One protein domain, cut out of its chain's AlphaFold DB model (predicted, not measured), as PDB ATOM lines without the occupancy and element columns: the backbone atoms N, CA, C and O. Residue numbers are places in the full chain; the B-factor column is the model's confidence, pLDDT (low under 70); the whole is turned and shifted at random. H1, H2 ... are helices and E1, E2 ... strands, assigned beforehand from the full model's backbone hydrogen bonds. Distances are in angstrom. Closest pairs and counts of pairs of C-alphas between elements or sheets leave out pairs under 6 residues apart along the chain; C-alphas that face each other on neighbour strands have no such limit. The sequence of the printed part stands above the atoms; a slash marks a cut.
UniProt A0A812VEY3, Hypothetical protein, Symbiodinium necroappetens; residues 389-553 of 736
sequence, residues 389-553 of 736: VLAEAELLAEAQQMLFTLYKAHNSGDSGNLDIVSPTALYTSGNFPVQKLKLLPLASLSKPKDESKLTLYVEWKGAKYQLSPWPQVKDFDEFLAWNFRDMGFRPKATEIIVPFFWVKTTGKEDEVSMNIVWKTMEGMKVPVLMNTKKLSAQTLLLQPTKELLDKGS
ATOM      1  N   VAL A 389     123.305  87.126 117.842       86.62
ATOM      2  CA  VAL A 389     124.065  88.299 118.299       86.62
ATOM      3  C   VAL A 389     125.401  87.884 118.916       86.62
ATOM      4  O   VAL A 389     126.416  88.525 118.656       86.62
ATOM      5  N   LEU A 390     125.410  86.808 119.709       87.19
ATOM      6  CA  LEU A 390     126.638  86.300 120.322       87.19
ATOM      7  C   LEU A 390     127.529  85.602 119.299       87.19
ATOM      8  O   LEU A 390     128.724  85.875 119.280       87.19
ATOM      9  N   ALA A 391     126.949  84.798 118.404       87.31
ATOM     10  CA  ALA A 391     127.699  84.167 117.320       87.31
ATOM     11  C   ALA A 391     128.404  85.206 116.422       87.31
ATOM     12  O   ALA A 391     129.565  85.036 116.053       87.31
ATOM     13  N   GLU A 392     127.736  86.322 116.101       88.62
ATOM     14  CA  GLU A 392     128.354  87.423 115.353       88.62
ATOM     15  C   GLU A 392     129.462  88.136 116.149       88.62
ATOM     16  O   GLU A 392     130.493  88.498 115.577       88.62
ATOM     17  N   ALA A 393     129.270  88.343 117.456       89.38
ATOM     18  CA  ALA A 393     130.265  88.982 118.317       89.38
ATOM     19  C   ALA A 393     131.530  88.123 118.481       89.38
ATOM     20  O   ALA A 393     132.642  88.652 118.425       89.38
ATOM     21  N   GLU A 394     131.366  86.808 118.627       91.00
ATOM     22  CA  GLU A 394     132.460  85.838 118.691       91.00
ATOM     23  C   GLU A 394     133.270  85.839 117.387       91.00
ATOM     24  O   GLU A 394     134.491  85.997 117.414       91.00
ATOM     25  N   LEU A 395     132.595  85.804 116.233       92.00
ATOM     26  CA  LEU A 395     133.249  85.843 114.922       92.00
ATOM     27  C   LEU A 395     134.057  87.133 114.690       92.00
ATOM     28  O   LEU A 395     135.132  87.101 114.085       92.00
ATOM     29  N   LEU A 396     133.548  88.276 115.162       94.25
ATOM     30  CA  LEU A 396     134.259  89.556 115.101       94.25
ATOM     31  C   LEU A 396     135.500  89.554 116.007       94.25
ATOM     32  O   LEU A 396     136.550  90.057 115.601       94.25
ATOM     33  N   ALA A 397     135.391  88.994 117.215       94.06
ATOM     34  CA  ALA A 397     136.505  88.888 118.153       94.06
ATOM     35  C   ALA A 397     137.624  87.992 117.600       94.06
ATOM     36  O   ALA A 397     138.791  88.393 117.619       94.06
ATOM     37  N   GLU A 398     137.271  86.841 117.019       94.56
ATOM     38  CA  GLU A 398     138.219  85.974 116.315       94.56
ATOM     39  C   GLU A 398     138.922  86.715 115.172       94.56
ATOM     40  O   GLU A 398     140.148  86.683 115.076       94.56
ATOM     41  N   ALA A 399     138.164  87.419 114.320       95.19
ATOM     42  CA  ALA A 399     138.728  88.175 113.203       95.19
ATOM     43  C   ALA A 399     139.721  89.244 113.686       95.19
ATOM     44  O   ALA A 399     140.788  89.425 113.094       95.19
ATOM     45  N   GLN A 400     139.386  89.943 114.775       95.50
ATOM     46  CA  GLN A 400     140.244  90.963 115.371       95.50
ATOM     47  C   GLN A 400     141.542  90.343 115.899       95.50
ATOM     48  O   GLN A 400     142.622  90.850 115.594       95.50
ATOM     49  N   GLN A 401     141.449  89.243 116.652       95.00
ATOM     50  CA  GLN A 401     142.611  88.518 117.163       95.00
ATOM     51  C   GLN A 401     143.507  88.023 116.023       95.00
ATOM     52  O   GLN A 401     144.724  88.175 116.094       95.00
ATOM     53  N   MET A 402     142.914  87.499 114.950       94.62
ATOM     54  CA  MET A 402     143.668  87.018 113.798       94.62
ATOM     55  C   MET A 402     144.442  88.145 113.100       94.62
ATOM     56  O   MET A 402     145.626  88.000 112.793       94.62
ATOM     57  N   LEU A 403     143.818  89.315 112.922       94.62
ATOM     58  CA  LEU A 403     144.501  90.489 112.375       94.62
ATOM     59  C   LEU A 403     145.712  90.896 113.234       94.62
ATOM     60  O   LEU A 403     146.769  91.219 112.689       94.62
ATOM     61  N   PHE A 404     145.586  90.843 114.566       92.25
ATOM     62  CA  PHE A 404     146.707  91.093 115.479       92.25
ATOM     63  C   PHE A 404     147.840  90.077 115.303       92.25
ATOM     64  O   PHE A 404     149.006  90.474 115.275       92.25
ATOM     65  N   THR A 405     147.514  88.788 115.186       92.44
ATOM     66  CA  THR A 405     148.502  87.719 114.986       92.44
ATOM     67  C   THR A 405     149.276  87.921 113.683       92.44
ATOM     68  O   THR A 405     150.506  87.974 113.716       92.44
ATOM     69  N   LEU A 406     148.579  88.162 112.564       91.38
ATOM     70  CA  LEU A 406     149.219  88.440 111.271       91.38
ATOM     71  C   LEU A 406     150.113  89.673 111.316       91.38
ATOM     72  O   LEU A 406     151.224  89.661 110.786       91.38
ATOM     73  N   TYR A 407     149.636  90.748 111.942       90.19
ATOM     74  CA  TYR A 407     150.411  91.976 112.038       90.19
ATOM     75  C   TYR A 407     151.705  91.758 112.830       90.19
ATOM     76  O   TYR A 407     152.772  92.173 112.383       90.19
ATOM     77  N   LYS A 408     151.646  91.050 113.965       86.69
ATOM     78  CA  LYS A 408     152.837  90.720 114.767       86.69
ATOM     79  C   LYS A 408     153.828  89.835 114.003       86.69
ATOM     80  O   LYS A 408     155.033  90.079 114.081       86.69
ATOM     81  N   ALA A 409     153.328  88.851 113.257       86.06
ATOM     82  CA  ALA A 409     154.153  87.918 112.492       86.06
ATOM     83  C   ALA A 409     154.855  88.572 111.289       86.06
ATOM     84  O   ALA A 409     155.968  88.182 110.946       86.06
ATOM     85  N   HIS A 410     154.225  89.561 110.644       80.12
ATOM     86  CA  HIS A 410     154.709  90.103 109.368       80.12
ATOM     87  C   HIS A 410     155.237  91.542 109.414       80.12
ATOM     88  O   HIS A 410     155.993  91.912 108.522       80.12
ATOM     89  N   ASN A 411     154.880  92.359 110.410       71.75
ATOM     90  CA  ASN A 411     155.278  93.776 110.458       71.75
ATOM     91  C   ASN A 411     156.555  94.045 111.288       71.75
ATOM     92  O   ASN A 411     157.107  95.147 111.263       71.75
ATOM     93  N   SER A 412     157.041  93.047 112.029       57.00
ATOM     94  CA  SER A 412     158.205  93.156 112.921       57.00
ATOM     95  C   SER A 412     159.560  93.170 112.194       57.00
ATOM     96  O   SER A 412     160.540  93.620 112.774       57.00
ATOM     97  N   GLY A 413     159.625  92.732 110.929       58.19
ATOM     98  CA  GLY A 413     160.878  92.672 110.158       58.19
ATOM     99  C   GLY A 413     161.205  93.915 109.318       58.19
ATOM    100  O   GLY A 413     162.366  94.299 109.227       58.19
ATOM    101  N   ASP A 414     160.199  94.565 108.722       61.78
ATOM    102  CA  ASP A 414     160.412  95.647 107.739       61.78
ATOM    103  C   ASP A 414     160.399  97.060 108.358       61.78
ATOM    104  O   ASP A 414     160.869  98.015 107.739       61.78
ATOM    105  N   SER A 415     159.884  97.209 109.583       61.94
ATOM    106  CA  SER A 415     159.723  98.506 110.260       61.94
ATOM    107  C   SER A 415     161.042  99.184 110.644       61.94
ATOM    108  O   SER A 415     161.078 100.407 110.719       61.94
ATOM    109  N   GLY A 416     162.132  98.427 110.818       67.31
ATOM    110  CA  GLY A 416     163.461  98.989 111.090       67.31
ATOM    111  C   GLY A 416     164.101  99.713 109.897       67.31
ATOM    112  O   GLY A 416     165.063 100.448 110.081       67.31
ATOM    113  N   ASN A 417     163.561  99.528 108.687       82.56
ATOM    114  CA  ASN A 417     164.071 100.125 107.450       82.56
ATOM    115  C   ASN A 417     163.157 101.249 106.914       82.56
ATOM    116  O   ASN A 417     163.121 101.516 105.705       82.56
ATOM    117  N   LEU A 418     162.381 101.874 107.803       87.69
ATOM    118  CA  LEU A 418     161.450 102.952 107.489       87.69
ATOM    119  C   LEU A 418     161.696 104.146 108.411       87.69
ATOM    120  O   LEU A 418     161.705 103.997 109.630       87.69
ATOM    121  N   ASP A 419     161.812 105.330 107.821       87.25
ATOM    122  CA  ASP A 419     161.906 106.590 108.548       87.25
ATOM    123  C   ASP A 419     160.509 107.208 108.660       87.25
ATOM    124  O   ASP A 419     159.855 107.526 107.659       87.25
ATOM    125  N   ILE A 420     160.040 107.370 109.895       85.75
ATOM    126  CA  ILE A 420     158.764 108.014 110.203       85.75
ATOM    127  C   ILE A 420     159.022 109.506 110.401       85.75
ATOM    128  O   ILE A 420     159.807 109.896 111.261       85.75
ATOM    129  N   VAL A 421     158.350 110.344 109.613       81.88
ATOM    130  CA  VAL A 421     158.562 111.795 109.593       81.88
ATOM    131  C   VAL A 421     157.269 112.526 109.962       81.88
ATOM    132  O   VAL A 421     156.211 112.302 109.367       81.88
ATOM    133  N   SER A 422     157.364 113.433 110.935       71.38
ATOM    134  CA  SER A 422     156.275 114.327 111.350       71.38
ATOM    135  C   SER A 422     155.871 115.290 110.219       71.38
ATOM    136  O   SER A 422     156.752 115.787 109.516       71.38
ATOM    137  N   PRO A 423     154.574 115.593 110.003       68.06
ATOM    138  CA  PRO A 423     153.422 115.123 110.777       68.06
ATOM    139  C   PRO A 423     152.895 113.735 110.372       68.06
ATOM    140  O   PRO A 423     152.309 113.058 111.202       68.06
ATOM    141  N   THR A 424     153.054 113.294 109.115       73.38
ATOM    142  CA  THR A 424     152.490 112.013 108.610       73.38
ATOM    143  C   THR A 424     153.175 111.528 107.321       73.38
ATOM    144  O   THR A 424     152.518 111.274 106.313       73.38
ATOM    145  N   ALA A 425     154.504 111.473 107.271       85.06
ATOM    146  CA  ALA A 425     155.239 110.952 106.116       85.06
ATOM    147  C   ALA A 425     156.044 109.699 106.480       85.06
ATOM    148  O   ALA A 425     156.463 109.521 107.621       85.06
ATOM    149  N   LEU A 426     156.239 108.828 105.491       90.19
ATOM    150  CA  LEU A 426     156.988 107.587 105.637       90.19
ATOM    151  C   LEU A 426     157.991 107.478 104.491       90.19
ATOM    152  O   LEU A 426     157.597 107.460 103.321       90.19
ATOM    153  N   TYR A 427     159.272 107.420 104.837       90.81
ATOM    154  CA  TYR A 427     160.372 107.233 103.900       90.81
ATOM    155  C   TYR A 427     160.994 105.851 104.096       90.81
ATOM    156  O   TYR A 427     160.901 105.254 105.165       90.81
ATOM    157  N   THR A 428     161.626 105.317 103.062       91.06
ATOM    158  CA  THR A 428     162.490 104.140 103.194       91.06
ATOM    159  C   THR A 428     163.861 104.558 103.711       91.06
ATOM    160  O   THR A 428     164.454 105.469 103.153       91.06
ATOM    161  N   SER A 429     164.422 103.875 104.706       86.69
ATOM    162  CA  SER A 429     165.833 104.061 105.093       86.69
ATOM    163  C   SER A 429     166.763 103.053 104.403       86.69
ATOM    164  O   SER A 429     167.964 103.285 104.280       86.69
ATOM    165  N   GLY A 430     166.201 101.962 103.867       84.81
ATOM    166  CA  GLY A 430     166.908 100.932 103.101       84.81
ATOM    167  C   GLY A 430     166.478 100.818 101.632       84.81
ATOM    168  O   GLY A 430     165.546 101.473 101.164       84.81
ATOM    169  N   ASN A 431     167.157  99.934 100.896       88.44
ATOM    170  CA  ASN A 431     166.833  99.616  99.505       88.44
ATOM    171  C   ASN A 431     165.880  98.413  99.430       88.44
ATOM    172  O   ASN A 431     166.201  97.337  99.932       88.44
ATOM    173  N   PHE A 432     164.760  98.553  98.719       88.56
ATOM    174  CA  PHE A 432     163.764  97.491  98.565       88.56
ATOM    175  C   PHE A 432     163.564  97.098  97.095       88.56
ATOM    176  O   PHE A 432     163.198  97.941  96.267       88.56
ATOM    177  N   PRO A 433     163.733  95.811  96.739       89.31
ATOM    178  CA  PRO A 433     163.276  95.291  95.454       89.31
ATOM    179  C   PRO A 433     161.750  95.378  95.324       89.31
ATOM    180  O   PRO A 433     161.034  95.477  96.321       89.31
ATOM    181  N   VAL A 434     161.240  95.309  94.094       89.69
ATOM    182  CA  VAL A 434     159.797  95.339  93.796       89.69
ATOM    183  C   VAL A 434     159.048  94.273  94.610       89.69
ATOM    184  O   VAL A 434     159.502  93.132  94.701       89.69
ATOM    185  N   GLN A 435     157.901  94.638  95.195       86.94
ATOM    186  CA  GLN A 435     157.030  93.770  96.002       86.94
ATOM    187  C   GLN A 435     157.674  93.134  97.253       86.94
ATOM    188  O   GLN A 435     157.153  92.143  97.782       86.94
ATOM    189  N   LYS A 436     158.797  93.666  97.746       88.81
ATOM    190  CA  LYS A 436     159.443  93.168  98.969       88.81
ATOM    191  C   LYS A 436     158.985  93.887 100.224       88.81
ATOM    192  O   LYS A 436     158.752  93.198 101.209       88.81
ATOM    193  N   LEU A 437     158.784  95.202 100.167       89.12
ATOM    194  CA  LEU A 437     158.239  95.956 101.291       89.12
ATOM    195  C   LEU A 437     156.750  95.635 101.435       89.12
ATOM    196  O   LEU A 437     155.984  95.843 100.487       89.12
ATOM    197  N   LYS A 438     156.342  95.119 102.599       89.56
ATOM    198  CA  LYS A 438     154.945  94.771 102.890       89.56
ATOM    199  C   LYS A 438     154.488  95.469 104.157       89.56
ATOM    200  O   LYS A 438     154.955  95.158 105.243       89.56
ATOM    201  N   LEU A 439     153.506  96.353 104.029       90.75
ATOM    202  CA  LEU A 439     152.873  96.989 105.179       90.75
ATOM    203  C   LEU A 439     151.484  96.386 105.363       90.75
ATOM    204  O   LEU A 439     150.671  96.397 104.434       90.75
ATOM    205  N   LEU A 440     151.221  95.844 106.550       92.50
ATOM    206  CA  LEU A 440     149.907  95.332 106.936       92.50
ATOM    207  C   LEU A 440     149.174  96.379 107.790       92.50
ATOM    208  O   LEU A 440     149.815  97.088 108.567       92.50
ATOM    209  N   PRO A 441     147.841  96.488 107.687       92.56
ATOM    210  CA  PRO A 441     147.056  97.340 108.564       92.56
ATOM    211  C   PRO A 441     146.921  96.713 109.952       92.56
ATOM    212  O   PRO A 441     146.825  95.496 110.097       92.56
ATOM    213  N   LEU A 442     146.806  97.571 110.962       91.69
ATOM    214  CA  LEU A 442     146.365  97.198 112.299       91.69
ATOM    215  C   LEU A 442     145.346  98.221 112.801       91.69
ATOM    216  O   LEU A 442     145.662  99.398 112.954       91.69
ATOM    217  N   ALA A 443     144.109  97.779 113.000       92.88
ATOM    218  CA  ALA A 443     142.966  98.652 113.237       92.88
ATOM    219  C   ALA A 443     141.838  97.913 113.969       92.88
ATOM    220  O   ALA A 443     141.833  96.681 114.040       92.88
ATOM    221  N   SER A 444     140.852  98.667 114.459       93.56
ATOM    222  CA  SER A 444     139.589  98.102 114.938       93.56
ATOM    223  C   SER A 444     138.737  97.604 113.776       93.56
ATOM    224  O   SER A 444     138.573  98.295 112.766       93.56
ATOM    225  N   LEU A 445     138.145  96.428 113.955       95.19
ATOM    226  CA  LEU A 445     137.186  95.835 113.036       95.19
ATOM    227  C   LEU A 445     135.752  96.169 113.444       95.19
ATOM    228  O   LEU A 445     135.400  96.192 114.621       95.19
ATOM    229  N   SER A 446     134.905  96.427 112.451       93.25
ATOM    230  CA  SER A 446     133.472  96.652 112.656       93.25
ATOM    231  C   SER A 446     132.664  96.133 111.471       93.25
ATOM    232  O   SER A 446     133.167  96.065 110.347       93.25
ATOM    233  N   LYS A 447     131.404  95.753 111.706       89.06
ATOM    234  CA  LYS A 447     130.510  95.323 110.626       89.06
ATOM    235  C   LYS A 447     130.092  96.549 109.794       89.06
ATOM    236  O   LYS A 447     129.608  97.531 110.362       89.06
ATOM    237  N   PRO A 448     130.276  96.526 108.467       87.50
ATOM    238  CA  PRO A 448     129.913  97.642 107.602       87.50
ATOM    239  C   PRO A 448     128.392  97.818 107.532       87.50
ATOM    240  O   PRO A 448     127.643  96.845 107.478       87.50
ATOM    241  N   LYS A 449     127.921  99.070 107.471       82.56
ATOM    242  CA  LYS A 449     126.495  99.367 107.220       82.56
ATOM    243  C   LYS A 449     126.075  99.065 105.776       82.56
ATOM    244  O   LYS A 449     124.906  98.795 105.527       82.56
ATOM    245  N   ASP A 450     127.013  99.165 104.834       82.38
ATOM    246  CA  ASP A 450     126.802  98.970 103.398       82.38
ATOM    247  C   ASP A 450     128.066  98.364 102.778       82.38
ATOM    248  O   ASP A 450     129.106  99.023 102.693       82.38
ATOM    249  N   GLU A 451     127.984  97.103 102.349       82.44
ATOM    250  CA  GLU A 451     129.134  96.388 101.793       82.44
ATOM    251  C   GLU A 451     129.617  96.947 100.451       82.44
ATOM    252  O   GLU A 451     130.795  96.825 100.116       82.44
ATOM    253  N   SER A 452     128.736  97.601  99.686       76.88
ATOM    254  CA  SER A 452     129.061  98.108  98.346       76.88
ATOM    255  C   SER A 452     130.012  99.309  98.363       76.88
ATOM    256  O   SER A 452     130.647  99.617  97.354       76.88
ATOM    257  N   LYS A 453     130.132  99.984  99.512       78.62
ATOM    258  CA  LYS A 453     130.945 101.196  99.693       78.62
ATOM    259  C   LYS A 453     132.277 100.944 100.400       78.62
ATOM    260  O   LYS A 453     133.009 101.902 100.652       78.62
ATOM    261  N   LEU A 454     132.602  99.693 100.728       82.12
ATOM    262  CA  LEU A 454     133.858  99.346 101.393       82.12
ATOM    263  C   LEU A 454     135.050  99.554 100.467       82.12
ATOM    264  O   LEU A 454     135.204  98.867  99.461       82.12
ATOM    265  N   THR A 455     135.929 100.473 100.855       83.75
ATOM    266  CA  THR A 455     137.227 100.680 100.205       83.75
ATOM    267  C   THR A 455     138.333  99.868 100.879       83.75
ATOM    268  O   THR A 455     139.174  99.295 100.193       83.75
ATOM    269  N   LEU A 456     138.308  99.777 102.212       90.38
ATOM    270  CA  LEU A 456     139.304  99.082 103.022       90.38
ATOM    271  C   LEU A 456     138.611  98.168 104.045       90.38
ATOM    272  O   LEU A 456     137.848  98.630 104.896       90.38
ATOM    273  N   TYR A 457     138.854  96.865 103.941       94.12
ATOM    274  CA  TYR A 457     138.191  95.825 104.730       94.12
ATOM    275  C   TYR A 457     139.105  94.624 104.997       94.12
ATOM    276  O   TYR A 457     140.210  94.559 104.480       94.12
ATOM    277  N   VAL A 458     138.655  93.665 105.793       94.62
ATOM    278  CA  VAL A 458     139.218  92.308 105.861       94.62
ATOM    279  C   VAL A 458     138.097  91.299 105.673       94.62
ATOM    280  O   VAL A 458     136.947  91.591 106.000       94.62
ATOM    281  N   GLU A 459     138.408  90.130 105.127       94.19
ATOM    282  CA  GLU A 459     137.459  89.025 104.967       94.19
ATOM    283  C   GLU A 459     137.891  87.868 105.870       94.19
ATOM    284  O   GLU A 459     139.022  87.384 105.758       94.19
ATOM    285  N   TRP A 460     137.005  87.434 106.763       94.19
ATOM    286  CA  TRP A 460     137.236  86.316 107.679       94.19
ATOM    287  C   TRP A 460     136.005  85.419 107.723       94.19
ATOM    288  O   TRP A 460     134.900  85.907 107.962       94.19
ATOM    289  N   LYS A 461     136.192  84.115 107.465       91.00
ATOM    290  CA  LYS A 461     135.122  83.096 107.471       91.00
ATOM    291  C   LYS A 461     133.853  83.533 106.698       91.00
ATOM    292  O   LYS A 461     132.732  83.300 107.134       91.00
ATOM    293  N   GLY A 462     134.033  84.196 105.551       87.94
ATOM    294  CA  GLY A 462     132.946  84.666 104.675       87.94
ATOM    295  C   GLY A 462     132.309  86.010 105.059       87.94
ATOM    296  O   GLY A 462     131.505  86.532 104.291       87.94
ATOM    297  N   ALA A 463     132.684  86.607 106.195       89.81
ATOM    298  CA  ALA A 463     132.227  87.929 106.617       89.81
ATOM    299  C   ALA A 463     133.263  89.016 106.291       89.81
ATOM    300  O   ALA A 463     134.469  88.811 106.442       89.81
ATOM    301  N   LYS A 464     132.789  90.198 105.872       93.50
ATOM    302  CA  LYS A 464     133.632  91.380 105.637       93.50
ATOM    303  C   LYS A 464     133.550  92.349 106.806       93.50
ATOM    304  O   LYS A 464     132.461  92.749 107.213       93.50
ATOM    305  N   TYR A 465     134.706  92.805 107.268       94.56
ATOM    306  CA  TYR A 465     134.826  93.773 108.351       94.56
ATOM    307  C   TYR A 465     135.535  95.034 107.877       94.56
ATOM    308  O   TYR A 465     136.581  94.968 107.237       94.56
ATOM    309  N   GLN A 466     134.970  96.191 108.200       94.31
ATOM    310  CA  GLN A 466     135.574  97.485 107.920       94.31
ATOM    311  C   GLN A 466     136.756  97.734 108.860       94.31
ATOM    312  O   GLN A 466     136.624  97.577 110.075       94.31
ATOM    313  N   LEU A 467     137.878  98.190 108.298       94.06
ATOM    314  CA  LEU A 467     139.062  98.609 109.049       94.06
ATOM    315  C   LEU A 467     138.919 100.076 109.486       94.06
ATOM    316  O   LEU A 467     138.806 100.965 108.642       94.06
ATOM    317  N   SER A 468     138.943 100.325 110.795       91.44
ATOM    318  CA  SER A 468     138.919 101.668 111.390       91.44
ATOM    319  C   SER A 468     140.222 101.936 112.155       91.44
ATOM    320  O   SER A 468     140.431 101.327 113.208       91.44
ATOM    321  N   PRO A 469     141.121 102.797 111.641       90.75
ATOM    322  CA  PRO A 469     142.404 103.061 112.284       90.75
ATOM    323  C   PRO A 469     142.218 103.684 113.670       90.75
ATOM    324  O   PRO A 469     141.364 104.551 113.866       90.75
ATOM    325  N   TRP A 470     143.040 103.254 114.628       87.62
ATOM    326  CA  TRP A 470     143.139 103.907 115.934       87.62
ATOM    327  C   TRP A 470     143.812 105.279 115.817       87.62
ATOM    328  O   TRP A 470     144.471 105.540 114.802       87.62
ATOM    329  N   PRO A 471     143.675 106.149 116.838       85.38
ATOM    330  CA  PRO A 471     144.365 107.433 116.873       85.38
ATOM    331  C   PRO A 471     145.859 107.277 116.554       85.38
ATOM    332  O   PRO A 471     146.588 106.580 117.258       85.38
ATOM    333  N   GLN A 472     146.282 107.877 115.439       82.19
ATOM    334  CA  GLN A 472     147.688 107.946 115.049       82.19
ATOM    335  C   GLN A 472     148.333 109.163 115.708       82.19
ATOM    336  O   GLN A 472     147.651 110.176 115.885       82.19
ATOM    337  N   VAL A 473     149.626 109.071 116.016       77.25
ATOM    338  CA  VAL A 473     150.434 110.214 116.478       77.25
ATOM    339  C   VAL A 473     150.379 111.327 115.426       77.25
ATOM    340  O   VAL A 473     150.536 111.049 114.238       77.25
ATOM    341  N   LYS A 474     150.111 112.570 115.843       69.50
ATOM    342  CA  LYS A 474     149.964 113.725 114.927       69.50
ATOM    343  C   LYS A 474     151.013 114.812 115.114       69.50
ATOM    344  O   LYS A 474     151.289 115.528 114.158       69.50
ATOM    345  N   ASP A 475     151.546 114.940 116.323       68.50
ATOM    346  CA  ASP A 475     152.463 116.005 116.701       68.50
ATOM    347  C   ASP A 475     153.667 115.394 117.427       68.50
ATOM    348  O   ASP A 475     153.543 114.845 118.522       68.50
ATOM    349  N   PHE A 476     154.823 115.424 116.765       68.56
ATOM    350  CA  PHE A 476     156.090 115.020 117.373       68.56
ATOM    351  C   PHE A 476     156.800 116.191 118.056       68.56
ATOM    352  O   PHE A 476     157.723 115.939 118.824       68.56
ATOM    353  N   ASP A 477     156.395 117.441 117.824       65.19
ATOM    354  CA  ASP A 477     157.027 118.612 118.434       65.19
ATOM    355  C   ASP A 477     156.691 118.672 119.931       65.19
ATOM    356  O   ASP A 477     157.578 118.925 120.747       65.19
ATOM    357  N   GLU A 478     155.466 118.288 120.319       59.50
ATOM    358  CA  GLU A 478     155.110 118.047 121.729       59.50
ATOM    359  C   GLU A 478     155.983 116.947 122.374       59.50
ATOM    360  O   GLU A 478     156.330 117.033 123.553       59.50
ATOM    361  N   PHE A 479     156.377 115.924 121.605       58.41
ATOM    362  CA  PHE A 479     157.242 114.833 122.075       58.41
ATOM    363  C   PHE A 479     158.726 115.233 122.139       58.41
ATOM    364  O   PHE A 479     159.446 114.816 123.042       58.41
ATOM    365  N   LEU A 480     159.212 116.045 121.199       59.38
ATOM    366  CA  LEU A 480     160.603 116.504 121.157       59.38
ATOM    367  C   LEU A 480     160.878 117.607 122.186       59.38
ATOM    368  O   LEU A 480     161.959 117.620 122.778       59.38
ATOM    369  N   ALA A 481     159.897 118.473 122.465       57.38
ATOM    370  CA  ALA A 481     159.969 119.470 123.537       57.38
ATOM    371  C   ALA A 481     160.171 118.837 124.930       57.38
ATOM    372  O   ALA A 481     160.707 119.481 125.833       57.38
ATOM    373  N   TRP A 482     159.792 117.565 125.093       55.94
ATOM    374  CA  TRP A 482     159.961 116.793 126.324       55.94
ATOM    375  C   TRP A 482     161.402 116.316 126.564       55.94
ATOM    376  O   TRP A 482     161.854 116.314 127.707       55.94
ATOM    377  N   ASN A 483     162.166 115.978 125.519       52.53
ATOM    378  CA  ASN A 483     163.515 115.408 125.681       52.53
ATOM    379  C   ASN A 483     164.551 116.382 126.283       52.53
ATOM    380  O   ASN A 483     165.679 115.971 126.549       52.53
ATOM    381  N   PHE A 484     164.192 117.651 126.512       46.78
ATOM    382  CA  PHE A 484     165.111 118.671 127.021       46.78
ATOM    383  C   PHE A 484     164.732 119.311 128.362       46.78
ATOM    384  O   PHE A 484     165.576 120.024 128.910       46.78
ATOM    385  N   ARG A 485     163.536 119.088 128.934       44.50
ATOM    386  CA  ARG A 485     163.180 119.671 130.243       44.50
ATOM    387  C   ARG A 485     162.239 118.796 131.067       44.50
ATOM    388  O   ARG A 485     161.202 118.349 130.591       44.50
ATOM    389  N   ASP A 486     162.622 118.634 132.330       50.41
ATOM    390  CA  ASP A 486     161.827 118.108 133.434       50.41
ATOM    391  C   ASP A 486     160.340 118.511 133.384       50.41
ATOM    392  O   ASP A 486     160.006 119.666 133.122       50.41
ATOM    393  N   MET A 487     159.493 117.550 133.785       45.19
ATOM    394  CA  MET A 487     158.076 117.636 134.200       45.19
ATOM    395  C   MET A 487     157.012 117.003 133.271       45.19
ATOM    396  O   MET A 487     156.392 117.633 132.423       45.19
ATOM    397  N   GLY A 488     156.663 115.748 133.587       50.53
ATOM    398  CA  GLY A 488     155.267 115.359 133.853       50.53
ATOM    399  C   GLY A 488     154.330 114.977 132.699       50.53
ATOM    400  O   GLY A 488     153.275 114.407 132.981       50.53
ATOM    401  N   PHE A 489     154.670 115.213 131.430       47.12
ATOM    402  CA  PHE A 489     153.820 114.799 130.305       47.12
ATOM    403  C   PHE A 489     154.218 113.410 129.778       47.12
ATOM    404  O   PHE A 489     155.333 113.208 129.307       47.12
ATOM    405  N   ARG A 490     153.305 112.432 129.861       51.22
ATOM    406  CA  ARG A 490     153.391 111.181 129.089       51.22
ATOM    407  C   ARG A 490     152.542 111.353 127.827       51.22
ATOM    408  O   ARG A 490     151.437 111.886 127.963       51.22
ATOM    409  N   PRO A 491     152.970 110.852 126.648       52.97
ATOM    410  CA  PRO A 491     152.068 110.706 125.509       52.97
ATOM    411  C   PRO A 491     150.781 110.047 126.002       52.97
ATOM    412  O   PRO A 491     150.848 109.114 126.814       52.97
ATOM    413  N   LYS A 492     149.608 110.520 125.560       54.50
ATOM    414  CA  LYS A 492     148.356 109.809 125.849       54.50
ATOM    415  C   LYS A 492     148.590 108.364 125.423       54.50
ATOM    416  O   LYS A 492     148.849 108.125 124.248       54.50
ATOM    417  N   ALA A 493     148.523 107.415 126.358       54.69
ATOM    418  CA  ALA A 493     148.893 106.005 126.165       54.69
ATOM    419  C   ALA A 493     148.034 105.248 125.117       54.69
ATOM    420  O   ALA A 493     148.010 104.023 125.082       54.69
ATOM    421  N   THR A 494     147.285 105.982 124.296       64.12
ATOM    422  CA  THR A 494     146.291 105.541 123.326       64.12
ATOM    423  C   THR A 494     146.692 105.807 121.874       64.12
ATOM    424  O   THR A 494     146.018 105.298 120.982       64.12
ATOM    425  N   GLU A 495     147.714 106.629 121.612       76.12
ATOM    426  CA  GLU A 495     148.180 106.914 120.247       76.12
ATOM    427  C   GLU A 495     149.255 105.917 119.817       76.12
ATOM    428  O   GLU A 495     150.147 105.575 120.594       76.12
ATOM    429  N   ILE A 496     149.164 105.429 118.579       81.06
ATOM    430  CA  ILE A 496     150.103 104.440 118.039       81.06
ATOM    431  C   ILE A 496     150.552 104.804 116.626       81.06
ATOM    432  O   ILE A 496     149.903 105.587 115.936       81.06
ATOM    433  N   ILE A 497     151.634 104.179 116.165       83.62
ATOM    434  CA  ILE A 497     152.097 104.293 114.782       83.62
ATOM    435  C   ILE A 497     151.862 102.964 114.075       83.62
ATOM    436  O   ILE A 497     152.379 101.925 114.481       83.62
ATOM    437  N   VAL A 498     151.090 103.005 112.992       89.19
ATOM    438  CA  VAL A 498     150.866 101.858 112.110       89.19
ATOM    439  C   VAL A 498     151.261 102.274 110.691       89.19
ATOM    440  O   VAL A 498     150.477 102.964 110.037       89.19
ATOM    441  N   PRO A 499     152.433 101.844 110.176       89.50
ATOM    442  CA  PRO A 499     152.998 102.331 108.909       89.50
ATOM    443  C   PRO A 499     152.042 102.294 107.712       89.50
ATOM    444  O   PRO A 499     152.061 103.189 106.872       89.50
ATOM    445  N   PHE A 500     151.144 101.305 107.660       91.06
ATOM    446  CA  PHE A 500     150.104 101.209 106.634       91.06
ATOM    447  C   PHE A 500     149.260 102.489 106.500       91.06
ATOM    448  O   PHE A 500     148.932 102.894 105.387       91.06
ATOM    449  N   PHE A 501     148.921 103.145 107.615       90.25
ATOM    450  CA  PHE A 501     148.106 104.366 107.626       90.25
ATOM    451  C   PHE A 501     148.924 105.654 107.449       90.25
ATOM    452  O   PHE A 501     148.340 106.731 107.373       90.25
ATOM    453  N   TRP A 502     150.254 105.547 107.358       88.94
ATOM    454  CA  TRP A 502     151.183 106.674 107.189       88.94
ATOM    455  C   TRP A 502     151.650 106.860 105.739       88.94
ATOM    456  O   TRP A 502     152.315 107.842 105.419       88.94
ATOM    457  N   VAL A 503     151.283 105.942 104.838       90.31
ATOM    458  CA  VAL A 503     151.548 106.085 103.401       90.31
ATOM    459  C   VAL A 503     150.595 107.127 102.812       90.31
ATOM    460  O   VAL A 503     149.386 106.894 102.706       90.31
ATOM    461  N   LYS A 504     151.137 108.280 102.407       90.31
ATOM    462  CA  LYS A 504     150.353 109.385 101.831       90.31
ATOM    463  C   LYS A 504     149.782 109.019 100.464       90.31
ATOM    464  O   LYS A 504     150.305 108.164  99.757       90.31
ATOM    465  N   THR A 505     148.710 109.695 100.069       91.00
ATOM    466  CA  THR A 505     148.103 109.530  98.743       91.00
ATOM    467  C   THR A 505     148.636 110.565  97.748       91.00
ATOM    468  O   THR A 505     148.751 111.732  98.114       91.00
ATOM    469  N   THR A 506     148.866 110.187  96.488       90.56
ATOM    470  CA  THR A 506     149.210 111.100  95.379       90.56
ATOM    471  C   THR A 506     148.259 110.927  94.191       90.56
ATOM    472  O   THR A 506     147.753 109.836  93.923       90.56
ATOM    473  N   GLY A 507     147.983 112.034  93.498       87.75
ATOM    474  CA  GLY A 507     147.212 112.067  92.253       87.75
ATOM    475  C   GLY A 507     148.077 111.984  90.994       87.75
ATOM    476  O   GLY A 507     147.531 112.080  89.897       87.75
ATOM    477  N   LYS A 508     149.401 111.835  91.135       87.88
ATOM    478  CA  LYS A 508     150.337 111.691  90.018       87.88
ATOM    479  C   LYS A 508     150.786 110.237  89.888       87.88
ATOM    480  O   LYS A 508     151.272 109.651  90.850       87.88
ATOM    481  N   GLU A 509     150.590 109.637  88.716       86.88
ATOM    482  CA  GLU A 509     150.825 108.202  88.479       86.88
ATOM    483  C   GLU A 509     152.315 107.814  88.545       86.88
ATOM    484  O   GLU A 509     152.677 106.724  88.991       86.88
ATOM    485  N   ASP A 510     153.195 108.727  88.149       87.44
ATOM    486  CA  ASP A 510     154.647 108.581  88.177       87.44
ATOM    487  C   ASP A 510     155.213 108.541  89.605       87.44
ATOM    488  O   ASP A 510     156.143 107.774  89.870       87.44
ATOM    489  N   GLU A 511     154.598 109.269  90.536       88.12
ATOM    490  CA  GLU A 511     155.002 109.323  91.946       88.12
ATOM    491  C   GLU A 511     154.498 108.127  92.778       88.12
ATOM    492  O   GLU A 511     154.985 107.904  93.887       88.12
ATOM    493  N   VAL A 512     153.548 107.328  92.271       91.25
ATOM    494  CA  VAL A 512     153.020 106.162  93.000       91.25
ATOM    495  C   VAL A 512     154.124 105.119  93.215       91.25
ATOM    496  O   VAL A 512     154.646 104.529  92.260       91.25
ATOM    497  N   SER A 513     154.431 104.842  94.485       91.50
ATOM    498  CA  SER A 513     155.423 103.848  94.910       91.50
ATOM    499  C   SER A 513     154.815 102.626  95.605       91.50
ATOM    500  O   SER A 513     155.455 101.575  95.620       91.50
ATOM    501  N   MET A 514     153.582 102.716  96.115       92.38
ATOM    502  CA  MET A 514     152.888 101.656  96.859       92.38
ATOM    503  C   MET A 514     151.475 101.407  96.314       92.38
ATOM    504  O   MET A 514     150.764 102.347  95.976       92.38
ATOM    505  N   ASN A 515     151.027 100.148  96.293       93.25
ATOM    506  CA  ASN A 515     149.652  99.765  95.946       93.25
ATOM    507  C   ASN A 515     149.081  98.736  96.926       93.25
ATOM    508  O   ASN A 515     149.807  97.886  97.444       93.25
ATOM    509  N   ILE A 516     147.763  98.788  97.145       93.00
ATOM    510  CA  ILE A 516     147.047  97.802  97.963       93.00
ATOM    511  C   ILE A 516     146.854  96.519  97.153       93.00
ATOM    512  O   ILE A 516     146.226  96.521  96.094       93.00
ATOM    513  N   VAL A 517     147.349  95.407  97.688       92.50
ATOM    514  CA  VAL A 517     147.168  94.059  97.151       92.50
ATOM    515  C   VAL A 517     146.430  93.216  98.185       92.50
ATOM    516  O   VAL A 517     146.873  93.077  99.323       92.50
ATOM    517  N   TRP A 518     145.304  92.631  97.785       93.19
ATOM    518  CA  TRP A 518     144.551  91.706  98.630       93.19
ATOM    519  C   TRP A 518     145.252  90.355  98.690       93.19
ATOM    520  O   TRP A 518     145.402  89.694  97.662       93.19
ATOM    521  N   LYS A 519     145.666  89.938  99.890       92.06
ATOM    522  CA  LYS A 519     146.307  88.639 100.114       92.06
ATOM    523  C   LYS A 519     145.549  87.833 101.147       92.06
ATOM    524  O   LYS A 519     145.106  88.375 102.154       92.06
ATOM    525  N   THR A 520     145.436  86.538 100.888       93.50
ATOM    526  CA  THR A 520     144.923  85.575 101.859       93.50
ATOM    527  C   THR A 520     146.098  85.046 102.671       93.50
ATOM    528  O   THR A 520     147.003  84.433 102.108       93.50
ATOM    529  N   MET A 521     146.104  85.321 103.973       89.69
ATOM    530  CA  MET A 521     147.117  84.882 104.934       89.69
ATOM    531  C   MET A 521     146.394  84.217 106.105       89.69
ATOM    532  O   MET A 521     145.468  84.801 106.661       89.69
ATOM    533  N   GLU A 522     146.756  82.969 106.414       87.75
ATOM    534  CA  GLU A 522     146.142  82.168 107.492       87.75
ATOM    535  C   GLU A 522     144.597  82.133 107.439       87.75
ATOM    536  O   GLU A 522     143.909  82.183 108.451       87.75
ATOM    537  N   GLY A 523     144.028  82.083 106.228       88.12
ATOM    538  CA  GLY A 523     142.575  82.063 106.003       88.12
ATOM    539  C   GLY A 523     141.886  83.433 106.060       88.12
ATOM    540  O   GLY A 523     140.724  83.539 105.667       88.12
ATOM    541  N   MET A 524     142.590  84.495 106.469       93.44
ATOM    542  CA  MET A 524     142.092  85.869 106.429       93.44
ATOM    543  C   MET A 524     142.550  86.575 105.157       93.44
ATOM    544  O   MET A 524     143.736  86.605 104.829       93.44
ATOM    545  N   LYS A 525     141.618  87.205 104.444       95.38
ATOM    546  CA  LYS A 525     141.951  88.094 103.330       95.38
ATOM    547  C   LYS A 525     142.136  89.509 103.857       95.38
ATOM    548  O   LYS A 525     141.195  90.111 104.373       95.38
ATOM    549  N   VAL A 526     143.337  90.047 103.710       94.88
ATOM    550  CA  VAL A 526     143.753  91.325 104.300       94.88
ATOM    551  C   VAL A 526     144.399  92.213 103.229       94.88
ATOM    552  O   VAL A 526     145.009  91.689 102.285       94.88
ATOM    553  N   PRO A 527     144.243  93.549 103.303       94.94
ATOM    554  CA  PRO A 527     144.891  94.440 102.359       94.94
ATOM    555  C   PRO A 527     146.346  94.594 102.775       94.94
ATOM    556  O   PRO A 527     146.631  94.861 103.935       94.94
ATOM    557  N   VAL A 528     147.268  94.455 101.831       93.12
ATOM    558  CA  VAL A 528     148.699  94.648 102.080       93.12
ATOM    559  C   VAL A 528     149.203  95.728 101.138       93.12
ATOM    560  O   VAL A 528     149.049  95.603  99.924       93.12
ATOM    561  N   LEU A 529     149.802  96.784 101.681       92.50
ATOM    562  CA  LEU A 529     150.488  97.785 100.870       92.50
ATOM    563  C   LEU A 529     151.844  97.222 100.449       92.50
ATOM    564  O   LEU A 529     152.650  96.836 101.294       92.50
ATOM    565  N   MET A 530     152.074  97.160  99.140       92.12
ATOM    566  CA  MET A 530     153.296  96.621  98.553       92.12
ATOM    567  C   MET A 530     153.914  97.603  97.570       92.12
ATOM    568  O   MET A 530     153.195  98.276  96.827       92.12
ATOM    569  N   ASN A 531     155.244  97.649  97.529       92.44
ATOM    570  CA  ASN A 531     155.944  98.545  96.620       92.44
ATOM    571  C   ASN A 531     155.858  98.076  95.161       92.44
ATOM    572  O   ASN A 531     156.083  96.904  94.846       92.44
ATOM    573  N   THR A 532     155.547  99.004  94.261       89.69
ATOM    574  CA  THR A 532     155.365  98.748  92.821       89.69
ATOM    575  C   THR A 532     156.659  98.894  92.028       89.69
ATOM    576  O   THR A 532     156.824  98.258  90.989       89.69
ATOM    577  N   LYS A 533     157.587  99.711  92.531       91.25
ATOM    578  CA  LYS A 533     158.886 100.018  91.924       91.25
ATOM    579  C   LYS A 533     160.006  99.670  92.905       91.25
ATOM    580  O   LYS A 533     159.764  99.498  94.102       91.25
ATOM    581  N   LYS A 534     161.235  99.537  92.400       92.06
ATOM    582  CA  LYS A 534     162.423  99.422  93.256       92.06
ATOM    583  C   LYS A 534     162.570 100.732  94.035       92.06
ATOM    584  O   LYS A 534     162.530 101.793  93.422       92.06
ATOM    585  N   LEU A 535     162.716 100.647  95.353       90.94
ATOM    586  CA  LEU A 535     162.869 101.809  96.229       90.94
ATOM    587  C   LEU A 535     164.322 101.892  96.685       90.94
ATOM    588  O   LEU A 535     164.892 100.877  97.095       90.94
ATOM    589  N   SER A 536     164.919 103.075  96.597       89.69
ATOM    590  CA  SER A 536     166.200 103.372  97.239       89.69
ATOM    591  C   SER A 536     165.974 103.922  98.645       89.69
ATOM    592  O   SER A 536     164.847 104.280  98.991       89.69
ATOM    593  N   ALA A 537     167.027 104.045  99.448       88.12
ATOM    594  CA  ALA A 537     166.967 104.845 100.669       88.12
ATOM    595  C   ALA A 537     166.460 106.276 100.375       88.12
ATOM    596  O   ALA A 537     166.622 106.791  99.266       88.12
ATOM    597  N   GLN A 538     165.826 106.888 101.373       89.62
ATOM    598  CA  GLN A 538     165.221 108.222 101.369       89.62
ATOM    599  C   GLN A 538     164.102 108.415 100.330       89.62
ATOM    600  O   GLN A 538     163.836 109.533  99.889       89.62
ATOM    601  N   THR A 539     163.395 107.343  99.951       90.19
ATOM    602  CA  THR A 539     162.254 107.437  99.024       90.19
ATOM    603  C   THR A 539     160.947 107.615  99.790       90.19
ATOM    604  O   THR A 539     160.627 106.806 100.659       90.19
ATOM    605  N   LEU A 540     160.153 108.632  99.435       92.81
ATOM    606  CA  LEU A 540     158.818 108.846 100.003       92.81
ATOM    607  C   LEU A 540     157.824 107.777  99.516       92.81
ATOM    608  O   LEU A 540     157.681 107.524  98.314       92.81
ATOM    609  N   LEU A 541     157.091 107.176 100.452       93.44
ATOM    610  CA  LEU A 541     156.056 106.192 100.147       93.44
ATOM    611  C   LEU A 541     154.717 106.867  99.836       93.44
ATOM    612  O   LEU A 541     154.137 107.554 100.679       93.44
ATOM    613  N   LEU A 542     154.207 106.619  98.630       93.56
ATOM    614  CA  LEU A 542     152.989 107.210  98.088       93.56
ATOM    615  C   LEU A 542     152.089 106.143  97.463       93.56
ATOM    616  O   LEU A 542     152.541 105.321  96.666       93.56
ATOM    617  N   GLN A 543     150.803 106.187  97.797       93.56
ATOM    618  CA  GLN A 543     149.750 105.352  97.216       93.56
ATOM    619  C   GLN A 543     148.813 106.190  96.327       93.56
ATOM    620  O   GLN A 543     148.742 107.405  96.499       93.56
ATOM    621  N   PRO A 544     148.083 105.607  95.367       91.69
ATOM    622  CA  PRO A 544     147.214 106.388  94.489       91.69
ATOM    623  C   PRO A 544     146.000 106.961  95.239       91.69
ATOM    624  O   PRO A 544     145.441 106.324  96.134       91.69
ATOM    625  N   THR A 545     145.544 108.154  94.852       88.75
ATOM    626  CA  THR A 545     144.240 108.676  95.292       88.75
ATOM    627  C   THR A 545     143.091 107.860  94.697       88.75
ATOM    628  O   THR A 545     143.212 107.230  93.643       88.75
ATOM    629  N   LYS A 546     141.922 107.917  95.347       82.06
ATOM    630  CA  LYS A 546     140.698 107.275  94.846       82.06
ATOM    631  C   LYS A 546     140.354 107.709  93.414       82.06
ATOM    632  O   LYS A 546     139.981 106.883  92.595       82.06
ATOM    633  N   GLU A 547     140.550 108.986  93.097       80.56
ATOM    634  CA  GLU A 547     140.301 109.544  91.764       80.56
ATOM    635  C   GLU A 547     141.208 108.936  90.687       80.56
ATOM    636  O   GLU A 547     140.758 108.700  89.566       80.56
ATOM    637  N   LEU A 548     142.475 108.661  91.016       81.50
ATOM    638  CA  LEU A 548     143.423 108.036  90.094       81.50
ATOM    639  C   LEU A 548     143.070 106.559  89.848       81.50
ATOM    640  O   LEU A 548     143.096 106.100  88.705       81.50
ATOM    641  N   LEU A 549     142.643 105.847  90.896       78.19
ATOM    642  CA  LEU A 549     142.121 104.478  90.788       78.19
ATOM    643  C   LEU A 549     140.855 104.411  89.915       78.19
ATOM    644  O   LEU A 549     140.726 103.525  89.067       78.19
ATOM    645  N   ASP A 550     139.945 105.373  90.077       73.31
ATOM    646  CA  ASP A 550     138.697 105.437  89.313       73.31
ATOM    647  C   ASP A 550     138.955 105.780  87.831       73.31
ATOM    648  O   ASP A 550     138.346 105.164  86.949       73.31
ATOM    649  N   LYS A 551     139.910 106.679  87.535       63.56
ATOM    650  CA  LYS A 551     140.342 107.012  86.161       63.56
ATOM    651  C   LYS A 551     140.927 105.799  85.433       63.56
ATOM    652  O   LYS A 551     140.519 105.528  84.302       63.56
ATOM    653  N   GLY A 552     141.787 105.025  86.100       52.19
ATOM    654  CA  GLY A 552     142.359 103.787  85.555       52.19
ATOM    655  C   GLY A 552     141.321 102.692  85.278       52.19
ATOM    656  O   GLY A 552     141.484 101.901  84.353       52.19
ATOM    657  N   SER A 553     140.200 102.674  86.007       45.47
ATOM    658  CA  SER A 553     139.108 101.719  85.767       45.47
ATOM    659  C   SER A 553     138.299 102.005  84.490       45.47
ATOM    660  O   SER A 553     137.613 101.110  83.983       45.47
TER     661      SER A 553
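Overview. This is residues 389 to 553 of the 736 residues of the protein "Hypothetical protein" of Symbiodinium necroappetens (UniProt A0A812VEY3). A long helix, H1, lies over one face of a small sheet, E3, E5, E4, and the long hairpin of E7 and E8 continues from this sheet with E8 beside E4. Short H3 sits in the middle of the whole, with the hairpin of E1 and E2 and the small parallel pair E6 and E9 around it, while residues 483 to 488 stick out past the main body. The printed part has 165 residues, with four named helices and nine named strands in the order H1, E1, E2, E3, E4, E5, H2, H3, E6, E7, E8, E9, H4. The sheet E3, E5, E4 is antiparallel, and the class is mixed, helices and strands. The whole is compact, with a radius of gyration of the C-alphas of 17.5 A and spans of 52 by 44 by 29 A.

Along the chain. H1, residues 389 to 411, begins at C-alpha 389 (124.065, 88.299, 118.299) and is 32.6 A long. E1 is residues 418 to 421, E2 425 to 428, E3 444 to 446, E4 457 to 460 and E5 463 to 468. H2 is residues 477 to 484, H3 499 to 502 and E6 504 to 506. E7, residues 514 to 521, is 19.5 A long and bends by 56 degrees at residue 518. E8, residues 524 to 531, is 21.2 A long. E9 is residues 542 to 544, and H4, residues 546 to 553, ends at C-alpha 553 (139.108, 101.719, 85.767).

Arrangement. H1 and the sheet E3, E5, E4 make two layers, a helix on one face of a sheet. H1 has a height over the sheet of 8.4 A and lies over E5, only just across the strands at 60.3 degrees on the local plane. N 446 of E3 and O 466 of E5 are 3.2 A apart; in the hairpin E4 and E5, N 458 and O 465 are 2.8 A apart. The closest C-alphas of E4 and E8 are those of Glu 459 and Lys 525, 4.9 A apart. In the hairpin E7 and E8, N 517 and O 528 are 2.8 A apart. The closest C-alphas of E7 and E9 are those of Met 514 and Gln 543, 4.9 A apart. E6 and E9 are parallel, with N 506 and O 543 2.8 A apart. H4 and E6 are near each other, with 5 pairs of C-alphas within 10 A. The closest C-alphas of E2 and H3 are those of Ala 425 and Trp 502, 6.0 A apart. In the hairpin E1 and E2, N 419 and O 427 are 2.8 A apart. H1 and H2 are apart. Every O i to N i+4 pair is within hydrogen-bond range in H1 and H4; H2 has 1 of 4, with 3 of 5 O i to N i+3 pairs, and H3 is too short for an i+4 pair.

Size, cuts and confidence. The two C-alphas farthest apart, those of Asp 486 and Ser 553, are 55.3 A apart. The printed part has no cut, and the links E2 to E3 and H2 to H3 are long. The mean pLDDT of the printed part is 83.1; residues 412 to 416, 423, 474 to 494 and 551 to 553 are under 70.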